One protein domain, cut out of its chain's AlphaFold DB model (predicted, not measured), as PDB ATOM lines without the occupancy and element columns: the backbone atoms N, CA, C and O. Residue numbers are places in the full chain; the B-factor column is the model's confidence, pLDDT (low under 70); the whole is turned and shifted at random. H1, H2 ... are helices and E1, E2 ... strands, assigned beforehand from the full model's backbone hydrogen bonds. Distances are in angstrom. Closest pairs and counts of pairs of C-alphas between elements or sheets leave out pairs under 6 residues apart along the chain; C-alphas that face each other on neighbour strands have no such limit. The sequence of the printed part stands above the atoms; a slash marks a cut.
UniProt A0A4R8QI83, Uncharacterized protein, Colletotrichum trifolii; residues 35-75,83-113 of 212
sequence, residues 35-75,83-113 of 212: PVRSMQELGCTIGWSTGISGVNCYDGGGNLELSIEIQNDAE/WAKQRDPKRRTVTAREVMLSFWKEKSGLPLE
ATOM      1  N   PRO A  35      34.496 -30.374 -33.607       95.50
ATOM      2  CA  PRO A  35      35.431 -29.463 -32.956       95.50
ATOM      3  C   PRO A  35      34.753 -28.655 -31.840       95.50
ATOM      4  O   PRO A  35      33.533 -28.420 -31.862       95.50
ATOM      5  N   VAL A  36      35.553 -28.202 -30.878       96.19
ATOM      6  CA  VAL A  36      35.141 -27.218 -29.874       96.19
ATOM      7  C   VAL A  36      35.029 -25.845 -30.541       96.19
ATOM      8  O   VAL A  36      36.002 -25.308 -31.083       96.19
ATOM      9  N   ARG A  37      33.824 -25.268 -30.476       96.75
ATOM     10  CA  ARG A  37      33.548 -23.896 -30.922       96.75
ATOM     11  C   ARG A  37      34.282 -22.889 -30.039       96.75
ATOM     12  O   ARG A  37      34.445 -23.122 -28.846       96.75
ATOM     13  N   SER A  38      34.700 -21.777 -30.629       96.56
ATOM     14  CA  SER A  38      35.271 -20.618 -29.936       96.56
ATOM     15  C   SER A  38      34.233 -19.881 -29.082       96.56
ATOM     16  O   SER A  38      33.027 -20.016 -29.299       96.56
ATOM     17  N   MET A  39      34.683 -19.033 -28.146       96.06
ATOM     18  CA  MET A  39      33.769 -18.283 -27.273       96.06
ATOM     19  C   MET A  39      32.860 -17.363 -28.088       96.06
ATOM     20  O   MET A  39      31.671 -17.258 -27.794       96.06
ATOM     21  N   GLN A  40      33.396 -16.773 -29.160       95.69
ATOM     22  CA  GLN A  40      32.637 -15.947 -30.094       95.69
ATOM     23  C   GLN A  40      31.518 -16.741 -30.786       95.69
ATOM     24  O   GLN A  40      30.378 -16.287 -30.819       95.69
ATOM     25  N   GLU A  41      31.813 -17.939 -31.300       96.88
ATOM     26  CA  GLU A  41      30.815 -18.810 -31.945       96.88
ATOM     27  C   GLU A  41      29.750 -19.322 -30.967       96.88
ATOM     28  O   GLU A  41      28.635 -19.653 -31.372       96.88
ATOM     29  N   LEU A  42      30.091 -19.406 -29.680       96.81
ATOM     30  CA  LEU A  42      29.158 -19.745 -28.608       96.81
ATOM     31  C   LEU A  42      28.330 -18.545 -28.127       96.81
ATOM     32  O   LEU A  42      27.464 -18.725 -27.273       96.81
ATOM     33  N   GLY A  43      28.592 -17.333 -28.630       96.69
ATOM     34  CA  GLY A  43      27.959 -16.116 -28.125       96.69
ATOM     35  C   GLY A  43      28.295 -15.859 -26.655       96.69
ATOM     36  O   GLY A  43      27.443 -15.380 -25.907       96.69
ATOM     37  N   CYS A  44      29.501 -16.234 -26.221       97.50
ATOM     38  CA  CYS A  44      29.964 -16.090 -24.848       97.50
ATOM     39  C   CYS A  44      30.891 -14.884 -24.685       97.50
ATOM     40  O   CYS A  44      31.752 -14.616 -25.521       97.50
ATOM     41  N   THR A  45      30.758 -14.195 -23.558       95.94
ATOM     42  CA  THR A  45      31.638 -13.114 -23.124       95.94
ATOM     43  C   THR A  45      32.289 -13.474 -21.796       95.94
ATOM     44  O   THR A  45      31.688 -14.130 -20.944       95.94
ATOM     45  N   ILE A  46      33.542 -13.053 -21.629       94.56
ATOM     46  CA  ILE A  46      34.337 -13.302 -20.426       94.56
ATOM     47  C   ILE A  46      34.415 -11.996 -19.635       94.56
ATOM     48  O   ILE A  46      34.946 -10.997 -20.119       94.56
ATOM     49  N   GLY A  47      33.874 -12.003 -18.421       88.19
ATOM     50  CA  GLY A  47      34.068 -10.951 -17.433       88.19
ATOM     51  C   GLY A  47      35.465 -11.051 -16.826       88.19
ATOM     52  O   GLY A  47      35.892 -12.126 -16.404       88.19
ATOM     53  N   TRP A  48      36.185  -9.931 -16.801       63.12
ATOM     54  CA  TRP A  48      37.565  -9.875 -16.325       63.12
ATOM     55  C   TRP A  48      37.633  -9.933 -14.798       63.12
ATOM     56  O   TRP A  48      37.108  -9.054 -14.117       63.12
ATOM     57  N   SER A  49      38.339 -10.929 -14.268       61.81
ATOM     58  CA  SER A  49      38.853 -10.907 -12.899       61.81
ATOM     59  C   SER A  49      40.151 -11.718 -12.810       61.81
ATOM     60  O   SER A  49      40.359 -12.670 -13.567       61.81
ATOM     61  N   THR A  50      41.055 -11.314 -11.915       61.66
ATOM     62  CA  THR A  50      42.269 -12.073 -11.598       61.66
ATOM     63  C   THR A  50      41.888 -13.360 -10.867       61.66
ATOM     64  O   THR A  50      41.368 -13.306  -9.754       61.66
ATOM     65  N   GLY A  51      42.157 -14.514 -11.480       72.81
ATOM     66  CA  GLY A  51      41.907 -15.838 -10.905       72.81
ATOM     67  C   GLY A  51      40.641 -16.503 -11.444       72.81
ATOM     68  O   GLY A  51      40.739 -17.476 -12.186       72.81
ATOM     69  N   ILE A  52      39.458 -15.983 -11.109       85.94
ATOM     70  CA  ILE A  52      38.172 -16.602 -11.478       85.94
ATOM     71  C   ILE A  52      37.464 -15.744 -12.522       85.94
ATOM     72  O   ILE A  52      37.158 -14.580 -12.284       85.94
ATOM     73  N   SER A  53      37.174 -16.313 -13.683       92.31
ATOM     74  CA  SER A  53      36.435 -15.628 -14.739       92.31
ATOM     75  C   SER A  53      34.957 -15.996 -14.692       92.31
ATOM     76  O   SER A  53      34.598 -17.175 -14.730       92.31
ATOM     77  N   GLY A  54      34.094 -14.983 -14.673       95.00
ATOM     78  CA  GLY A  54      32.675 -15.160 -14.969       95.00
ATOM     79  C   GLY A  54      32.473 -15.180 -16.480       95.00
ATOM     80  O   GLY A  54      32.882 -14.248 -17.166       95.00
ATOM     81  N   VAL A  55      31.841 -16.218 -17.015       96.81
ATOM     82  CA  VAL A  55      31.503 -16.325 -18.436       96.81
ATOM     83  C   VAL A  55      29.990 -16.332 -18.593       96.81
ATOM     84  O   VAL A  55      29.292 -17.118 -17.951       96.81
ATOM     85  N   ASN A  56      29.488 -15.477 -19.477       97.56
ATOM     86  CA  ASN A  56      28.072 -15.383 -19.810       97.56
ATOM     87  C   ASN A  56      27.873 -15.681 -21.289       97.56
ATOM     88  O   ASN A  56      28.528 -15.075 -22.126       97.56
ATOM     89  N   CYS A  57      26.958 -16.588 -21.610       97.69
ATOM     90  CA  CYS A  57      26.615 -16.953 -22.978       97.69
ATOM     91  C   CYS A  57      25.160 -16.617 -23.267       97.69
ATOM     92  O   CYS A  57      24.293 -16.819 -22.408       97.69
ATOM     93  N   TYR A  58      24.899 -16.134 -24.474       96.62
ATOM     94  CA  TYR A  58      23.602 -15.613 -24.884       96.62
ATOM     95  C   TYR A  58      23.012 -16.445 -26.024       96.62
ATOM     96  O   TYR A  58      23.739 -16.939 -26.884       96.62
ATOM     97  N   ASP A  59      21.689 -16.604 -26.025       93.88
ATOM     98  CA  ASP A  59      20.981 -17.242 -27.136       93.88
ATOM     99  C   ASP A  59      20.940 -16.333 -28.381       93.88
ATOM    100  O   ASP A  59      21.308 -15.159 -28.339       93.88
ATOM    101  N   GLY A  60      20.440 -16.857 -29.506       88.44
ATOM    102  CA  GLY A  60      20.303 -16.083 -30.750       88.44
ATOM    103  C   GLY A  60      19.363 -14.869 -30.659       88.44
ATOM    104  O   GLY A  60      19.350 -14.049 -31.572       88.44
ATOM    105  N   GLY A  61      18.586 -14.742 -29.578       90.00
ATOM    106  CA  GLY A  61      17.764 -13.572 -29.265       90.00
ATOM    107  C   GLY A  61      18.431 -12.591 -28.294       90.00
ATOM    108  O   GLY A  61      17.776 -11.647 -27.858       90.00
ATOM    109  N   GLY A  62      19.696 -12.812 -27.922       91.62
ATOM    110  CA  GLY A  62      20.453 -11.966 -26.999       91.62
ATOM    111  C   GLY A  62      20.122 -12.175 -25.519       91.62
ATOM    112  O   GLY A  62      20.564 -11.392 -24.678       91.62
ATOM    113  N   ASN A  63      19.360 -13.210 -25.156       94.50
ATOM    114  CA  ASN A  63      19.038 -13.479 -23.757       94.50
ATOM    115  C   ASN A  63      20.119 -14.333 -23.100       94.50
ATOM    116  O   ASN A  63      20.590 -15.297 -23.701       94.50
ATOM    117  N   LEU A  64      20.435 -14.050 -21.831       96.31
ATOM    118  CA  LEU A  64      21.358 -14.873 -21.050       96.31
ATOM    119  C   LEU A  64      20.868 -16.328 -21.007       96.31
ATOM    120  O   LEU A  64      19.805 -16.637 -20.464       96.31
ATOM    121  N   GLU A  65      21.660 -17.226 -21.576       97.12
ATOM    122  CA  GLU A  65      21.362 -18.647 -21.672       97.12
ATOM    123  C   GLU A  65      22.113 -19.450 -20.599       97.12
ATOM    124  O   GLU A  65      21.530 -20.334 -19.960       97.12
ATOM    125  N   LEU A  66      23.390 -19.131 -20.387       97.12
ATOM    126  CA  LEU A  66      24.277 -19.809 -19.448       97.12
ATOM    127  C   LEU A  66      25.184 -18.783 -18.772       97.12
ATOM    128  O   LEU A  66      25.764 -17.933 -19.437       97.12
ATOM    129  N   SER A  67      25.337 -18.911 -17.460       96.75
ATOM    130  CA  SER A  67      26.355 -18.207 -16.684       96.75
ATOM    131  C   SER A  67      27.200 -19.234 -15.933       96.75
ATOM    132  O   SER A  67      26.658 -20.236 -15.453       96.75
ATOM    133  N   ILE A  68      28.516 -19.058 -15.903       95.56
ATOM    134  CA  ILE A  68      29.457 -20.044 -15.366       95.56
ATOM    135  C   ILE A  68      30.696 -19.342 -14.809       95.56
ATOM    136  O   ILE A  68      31.216 -18.421 -15.433       95.56
ATOM    137  N   GLU A  69      31.187 -19.793 -13.658       95.25
ATOM    138  CA  GLU A  69      32.471 -19.350 -13.103       95.25
ATOM    139  C   GLU A  69      33.537 -20.419 -13.315       95.25
ATOM    140  O   GLU A  69      33.372 -21.585 -12.928       95.25
ATOM    141  N   ILE A  70      34.620 -20.006 -13.970       95.00
ATOM    142  CA  ILE A  70      35.679 -20.880 -14.464       95.00
ATOM    143  C   ILE A  70      37.036 -20.266 -14.132       95.00
ATOM    144  O   ILE A  70      37.237 -19.060 -14.262       95.00
ATOM    145  N   GLN A  71      37.980 -21.114 -13.756       94.50
ATOM    146  CA  GLN A  71      39.391 -20.777 -13.624       94.50
ATOM    147  C   GLN A  71      40.209 -21.803 -14.406       94.50
ATOM    148  O   GLN A  71      39.880 -22.989 -14.408       94.50
ATOM    149  N   ASN A  72      41.270 -21.363 -15.074       92.69
ATOM    150  CA  ASN A  72      42.263 -22.263 -15.644       92.69
ATOM    151  C   ASN A  72      43.566 -22.177 -14.851       92.69
ATOM    152  O   ASN A  72      43.955 -21.109 -14.386       92.69
ATOM    153  N   ASP A  73      44.240 -23.311 -14.770       94.44
ATOM    154  CA  ASP A  73      45.607 -23.449 -14.312       94.44
ATOM    155  C   ASP A  73      46.382 -24.135 -15.441       94.44
ATOM    156  O   ASP A  73      46.202 -25.323 -15.720       94.44
ATOM    157  N   ALA A  74      47.151 -23.342 -16.188       92.94
ATOM    158  CA  ALA A  74      47.899 -23.846 -17.334       92.94
ATOM    159  C   ALA A  74      49.118 -24.676 -16.903       92.94
ATOM    160  O   ALA A  74      49.483 -25.610 -17.615       92.94
ATOM    161  N   GLU A  75      49.708 -24.366 -15.745       94.19
ATOM    162  CA  GLU A  75      50.855 -25.092 -15.193       94.19
ATOM    163  C   GLU A  75      50.437 -26.515 -14.819       94.19
ATOM    164  O   GLU A  75      51.021 -27.489 -15.294       94.19
ATOM    165  N   TRP A  83      30.749 -22.950 -10.467       91.44
ATOM    166  CA  TRP A  83      29.327 -23.197 -10.661       91.44
ATOM    167  C   TRP A  83      28.937 -22.931 -12.105       91.44
ATOM    168  O   TRP A  83      29.646 -22.250 -12.840       91.44
ATOM    169  N   ALA A  84      27.795 -23.481 -12.513       92.81
ATOM    170  CA  ALA A  84      27.168 -23.191 -13.795       92.81
ATOM    171  C   ALA A  84      25.652 -23.119 -13.616       92.81
ATOM    172  O   ALA A  84      25.048 -24.009 -13.014       92.81
ATOM    173  N   LYS A  85      25.027 -22.086 -14.179       94.00
ATOM    174  CA  LYS A  85      23.580 -21.890 -14.173       94.00
ATOM    175  C   LYS A  85      23.074 -21.744 -15.599       94.00
ATOM    176  O   LYS A  85      23.308 -20.736 -16.259       94.00
ATOM    177  N   GLN A  86      22.349 -22.759 -16.053       94.62
ATOM    178  CA  GLN A  86      21.643 -22.750 -17.329       94.62
ATOM    179  C   GLN A  86      20.221 -22.218 -17.114       94.62
ATOM    180  O   GLN A  86      19.515 -22.723 -16.240       94.62
ATOM    181  N   ARG A  87      19.780 -21.244 -17.919       94.06
ATOM    182  CA  ARG A  87      18.423 -20.673 -17.836       94.06
ATOM    183  C   ARG A  87      17.338 -21.716 -18.118       94.06
ATOM    184  O   ARG A  87      16.424 -21.871 -17.318       94.06
ATOM    185  N   ASP A  88      17.454 -22.435 -19.234       91.88
ATOM    186  CA  ASP A  88      16.566 -23.549 -19.591       91.88
ATOM    187  C   ASP A  88      17.401 -24.766 -20.026       91.88
ATOM    188  O   ASP A  88      17.887 -24.826 -21.158       91.88
ATOM    189  N   PRO A  89      17.578 -25.772 -19.150       86.38
ATOM    190  CA  PRO A  89      18.292 -26.993 -19.494       86.38
ATOM    191  C   PRO A  89      17.671 -27.788 -20.645       86.38
ATOM    192  O   PRO A  89      18.394 -28.557 -21.277       86.38
ATOM    193  N   LYS A  90      16.370 -27.658 -20.932       88.69
ATOM    194  CA  LYS A  90      15.690 -28.420 -21.995       88.69
ATOM    195  C   LYS A  90      15.850 -27.772 -23.369       88.69
ATOM    196  O   LYS A  90      15.814 -28.487 -24.368       88.69
ATOM    197  N   ARG A  91      16.055 -26.454 -23.424       87.25
ATOM    198  CA  ARG A  91      16.188 -25.668 -24.661       87.25
ATOM    199  C   ARG A  91      17.502 -24.892 -24.682       87.25
ATOM    200  O   ARG A  91      17.518 -23.668 -24.685       87.25
ATOM    201  N   ARG A  92      18.605 -25.637 -24.676       91.06
ATOM    202  CA  ARG A  92      19.966 -25.091 -24.667       91.06
ATOM    203  C   ARG A  92      20.644 -25.229 -26.033       91.06
ATOM    204  O   ARG A  92      20.593 -26.301 -26.637       91.06
ATOM    205  N   THR A  93      21.297 -24.168 -26.486       92.69
ATOM    206  CA  THR A  93      22.170 -24.095 -27.665       92.69
ATOM    207  C   THR A  93      23.655 -24.209 -27.293       92.69
ATOM    208  O   THR A  93      24.475 -24.662 -28.104       92.69
ATOM    209  N   VAL A  94      23.994 -23.890 -26.040       94.31
ATOM    210  CA  VAL A  94      25.330 -24.058 -25.456       94.31
ATOM    211  C   VAL A  94      25.284 -24.962 -24.226       94.31
ATOM    212  O   VAL A  94      24.231 -25.258 -23.662       94.31
ATOM    213  N   THR A  95      26.443 -25.474 -23.815       94.00
ATOM    214  CA  THR A  95      26.547 -26.304 -22.611       94.00
ATOM    215  C   THR A  95      27.757 -25.891 -21.793       94.00
ATOM    216  O   THR A  95      28.794 -25.578 -22.366       94.00
ATOM    217  N   ALA A  96      27.653 -25.978 -20.463       93.94
ATOM    218  CA  ALA A  96      28.765 -25.690 -19.552       93.94
ATOM    219  C   ALA A  96      30.058 -26.415 -19.953       93.94
ATOM    220  O   ALA A  96      31.125 -25.820 -19.934       93.94
ATOM    221  N   ARG A  97      29.948 -27.676 -20.391       93.12
ATOM    222  CA  ARG A  97      31.093 -28.458 -20.866       93.12
ATOM    223  C   ARG A  97      31.797 -27.818 -22.065       93.12
ATOM    224  O   ARG A  97      33.007 -27.671 -22.058       93.12
ATOM    225  N   GLU A  98      31.047 -27.409 -23.079       95.50
ATOM    226  CA  GLU A  98      31.633 -26.801 -24.273       95.50
ATOM    227  C   GLU A  98      32.250 -25.438 -23.962       95.50
ATOM    228  O   GLU A  98      33.339 -25.138 -24.434       95.50
ATOM    229  N   VAL A  99      31.591 -24.652 -23.106       96.69
ATOM    230  CA  VAL A  99      32.093 -23.343 -22.672       96.69
ATOM    231  C   VAL A  99      33.391 -23.477 -21.881       96.69
ATOM    232  O   VAL A  99      34.308 -22.699 -22.102       96.69
ATOM    233  N   MET A 100      33.513 -24.488 -21.018       95.94
ATOM    234  CA  MET A 100      34.765 -24.796 -20.318       95.94
ATOM    235  C   MET A 100      35.914 -25.081 -21.288       95.94
ATOM    236  O   MET A 100      36.990 -24.507 -21.153       95.94
ATOM    237  N   LEU A 101      35.688 -25.932 -22.289       95.69
ATOM    238  CA  LEU A 101      36.719 -26.256 -23.275       95.69
ATOM    239  C   LEU A 101      37.071 -25.044 -24.147       95.69
ATOM    240  O   LEU A 101      38.239 -24.763 -24.395       95.69
ATOM    241  N   SER A 102      36.069 -24.276 -24.563       96.62
ATOM    242  CA  SER A 102      36.291 -23.036 -25.302       96.62
ATOM    243  C   SER A 102      37.086 -22.013 -24.479       96.62
ATOM    244  O   SER A 102      38.005 -21.381 -24.995       96.62
ATOM    245  N   PHE A 103      36.794 -21.899 -23.181       96.00
ATOM    246  CA  PHE A 103      37.546 -21.054 -22.258       96.00
ATOM    247  C   PHE A 103      39.004 -21.511 -22.124       96.00
ATOM    248  O   PHE A 103      39.904 -20.679 -22.204       96.00
ATOM    249  N   TRP A 104      39.255 -22.819 -21.983       95.62
ATOM    250  CA  TRP A 104      40.615 -23.373 -21.973       95.62
ATOM    251  C   TRP A 104      41.393 -22.967 -23.224       95.62
ATOM    252  O   TRP A 104      42.492 -22.426 -23.113       95.62
ATOM    253  N   LYS A 105      40.796 -23.169 -24.403       93.81
ATOM    254  CA  LYS A 105      41.391 -22.825 -25.700       93.81
ATOM    255  C   LYS A 105      41.758 -21.340 -25.797       93.81
ATOM    256  O   LYS A 105      42.757 -21.001 -26.418       93.81
ATOM    257  N   GLU A 106      40.963 -20.462 -25.189       93.19
ATOM    258  CA  GLU A 106      41.185 -19.015 -25.246       93.19
ATOM    259  C   GLU A 106      42.153 -18.489 -24.173       93.19
ATOM    260  O   GLU A 106      42.871 -17.523 -24.427       93.19
ATOM    261  N   LYS A 107      42.174 -19.084 -22.972       92.81
ATOM    262  CA  LYS A 107      42.879 -18.518 -21.804       92.81
ATOM    263  C   LYS A 107      44.107 -19.285 -21.332       92.81
ATOM    264  O   LYS A 107      44.939 -18.687 -20.658       92.81
ATOM    265  N   SER A 108      44.245 -20.568 -21.659       92.50
ATOM    266  CA  SER A 108      45.389 -21.362 -21.183       92.50
ATOM    267  C   SER A 108      46.683 -21.091 -21.950       92.50
ATOM    268  O   SER A 108      47.760 -21.291 -21.401       92.50
ATOM    269  N   GLY A 109      46.589 -20.668 -23.216       91.12
ATOM    270  CA  GLY A 109      47.736 -20.639 -24.130       91.12
ATOM    271  C   GLY A 109      48.220 -22.032 -24.563       91.12
ATOM    272  O   GLY A 109      49.246 -22.131 -25.230       91.12
ATOM    273  N   LEU A 110      47.491 -23.092 -24.201       94.75
ATOM    274  CA  LEU A 110      47.807 -24.486 -24.493       94.75
ATOM    275  C   LEU A 110      46.757 -25.111 -25.430       94.75
ATOM    276  O   LEU A 110      45.598 -24.680 -25.448       94.75
ATOM    277  N   PRO A 111      47.131 -26.148 -26.200       93.81
ATOM    278  CA  PRO A 111      46.175 -26.936 -26.973       93.81
ATOM    279  C   PRO A 111      45.152 -27.642 -26.064       93.81
ATOM    280  O   PRO A 111      45.377 -27.850 -24.871       93.81
ATOM    281  N   LEU A 112      43.991 -28.018 -26.611       94.06
ATOM    282  CA  LEU A 112      42.951 -28.719 -25.838       94.06
ATOM    283  C   LEU A 112      43.389 -30.129 -25.436       94.06
ATOM    284  O   LEU A 112      43.051 -30.603 -24.354       94.06
ATOM    285  N   GLU A 113      44.188 -30.749 -26.294       92.88
ATOM    286  CA  GLU A 113      44.827 -32.046 -26.117       92.88
ATOM    287  C   GLU A 113      45.747 -32.077 -24.891       92.88
ATOM    288  O   GLU A 113      46.041 -33.159 -24.384       92.88
TER     289      GLU A 113
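Overview. This is residues 35 to 75 and 83 to 113 of the 212 residues of an uncharacterized protein of Colletotrichum trifolii (UniProt A0A4R8QI83). A twisted sheet of four strands forms a wall, with one helix, H1, packed slantwise over one face and the other face bare. E3, the longest strand, runs on past its neighbours at one end. The printed part has 72 residues, with strands E1, E2, E3 and E4 and then H1 along the chain; the sheet's order is E1 - E2 - E3 - E4, all antiparallel. The class is mixed, helices and strands; the whole is compact, with a radius of gyration of the C-alphas of 11.8 A and spans of 36 by 27 by 17 A.

Arrangement. Start with E1, residues 44 to 47, and E2, residues 53 to 58, a hairpin at 150 degrees; N 45 and O 56 are within hydrogen-bond range at 2.8 A. E2 forms a second hairpin, at 151 degrees, with E3, residues 64 to 73; look at N 55 and O 68, 2.8 A apart. E1, E2 and E3 make a meander, each strand the antiparallel neighbour of the one before. E4, residues 83 to 86, is antiparallel to E3 at 157 degrees, with N 85 and O 67 2.8 A apart. The edge strands E1 and E4 are apart. H1, residues 96 to 107, is on one face of the sheet, in two layers, a helix layer and a sheet layer, at a height over the sheet of 7.6 A. It lies over E2 and E3, only just slantwise to the strands, at 59 degrees to E2 on the local plane. Its closest C-alphas to E3 are those of Trp 104 and Asn 72, 6.6 A apart. In H1 every O i to N i+4 pair is within hydrogen-bond range.

Along the chain. Find C-alpha 44 at (29.964, -16.090, -24.848), where E1 begins its 9.9 A. E2 measures 16.4 A, E3 26.6 A and E4 10.2 A. H1 runs 16.0 A to C-alpha 107 at (42.879, -18.518, -21.804).

Size, cuts and confidence. The two C-alphas farthest apart, those of Gly 61 and Glu 75, are 37.8 A apart. Residues 76 to 82 are cut out; C-alphas 75 and 83 stand 22.1 A apart across the cut. Of the links printed whole, none is long. Residues 48 to 50 have pLDDT under 70.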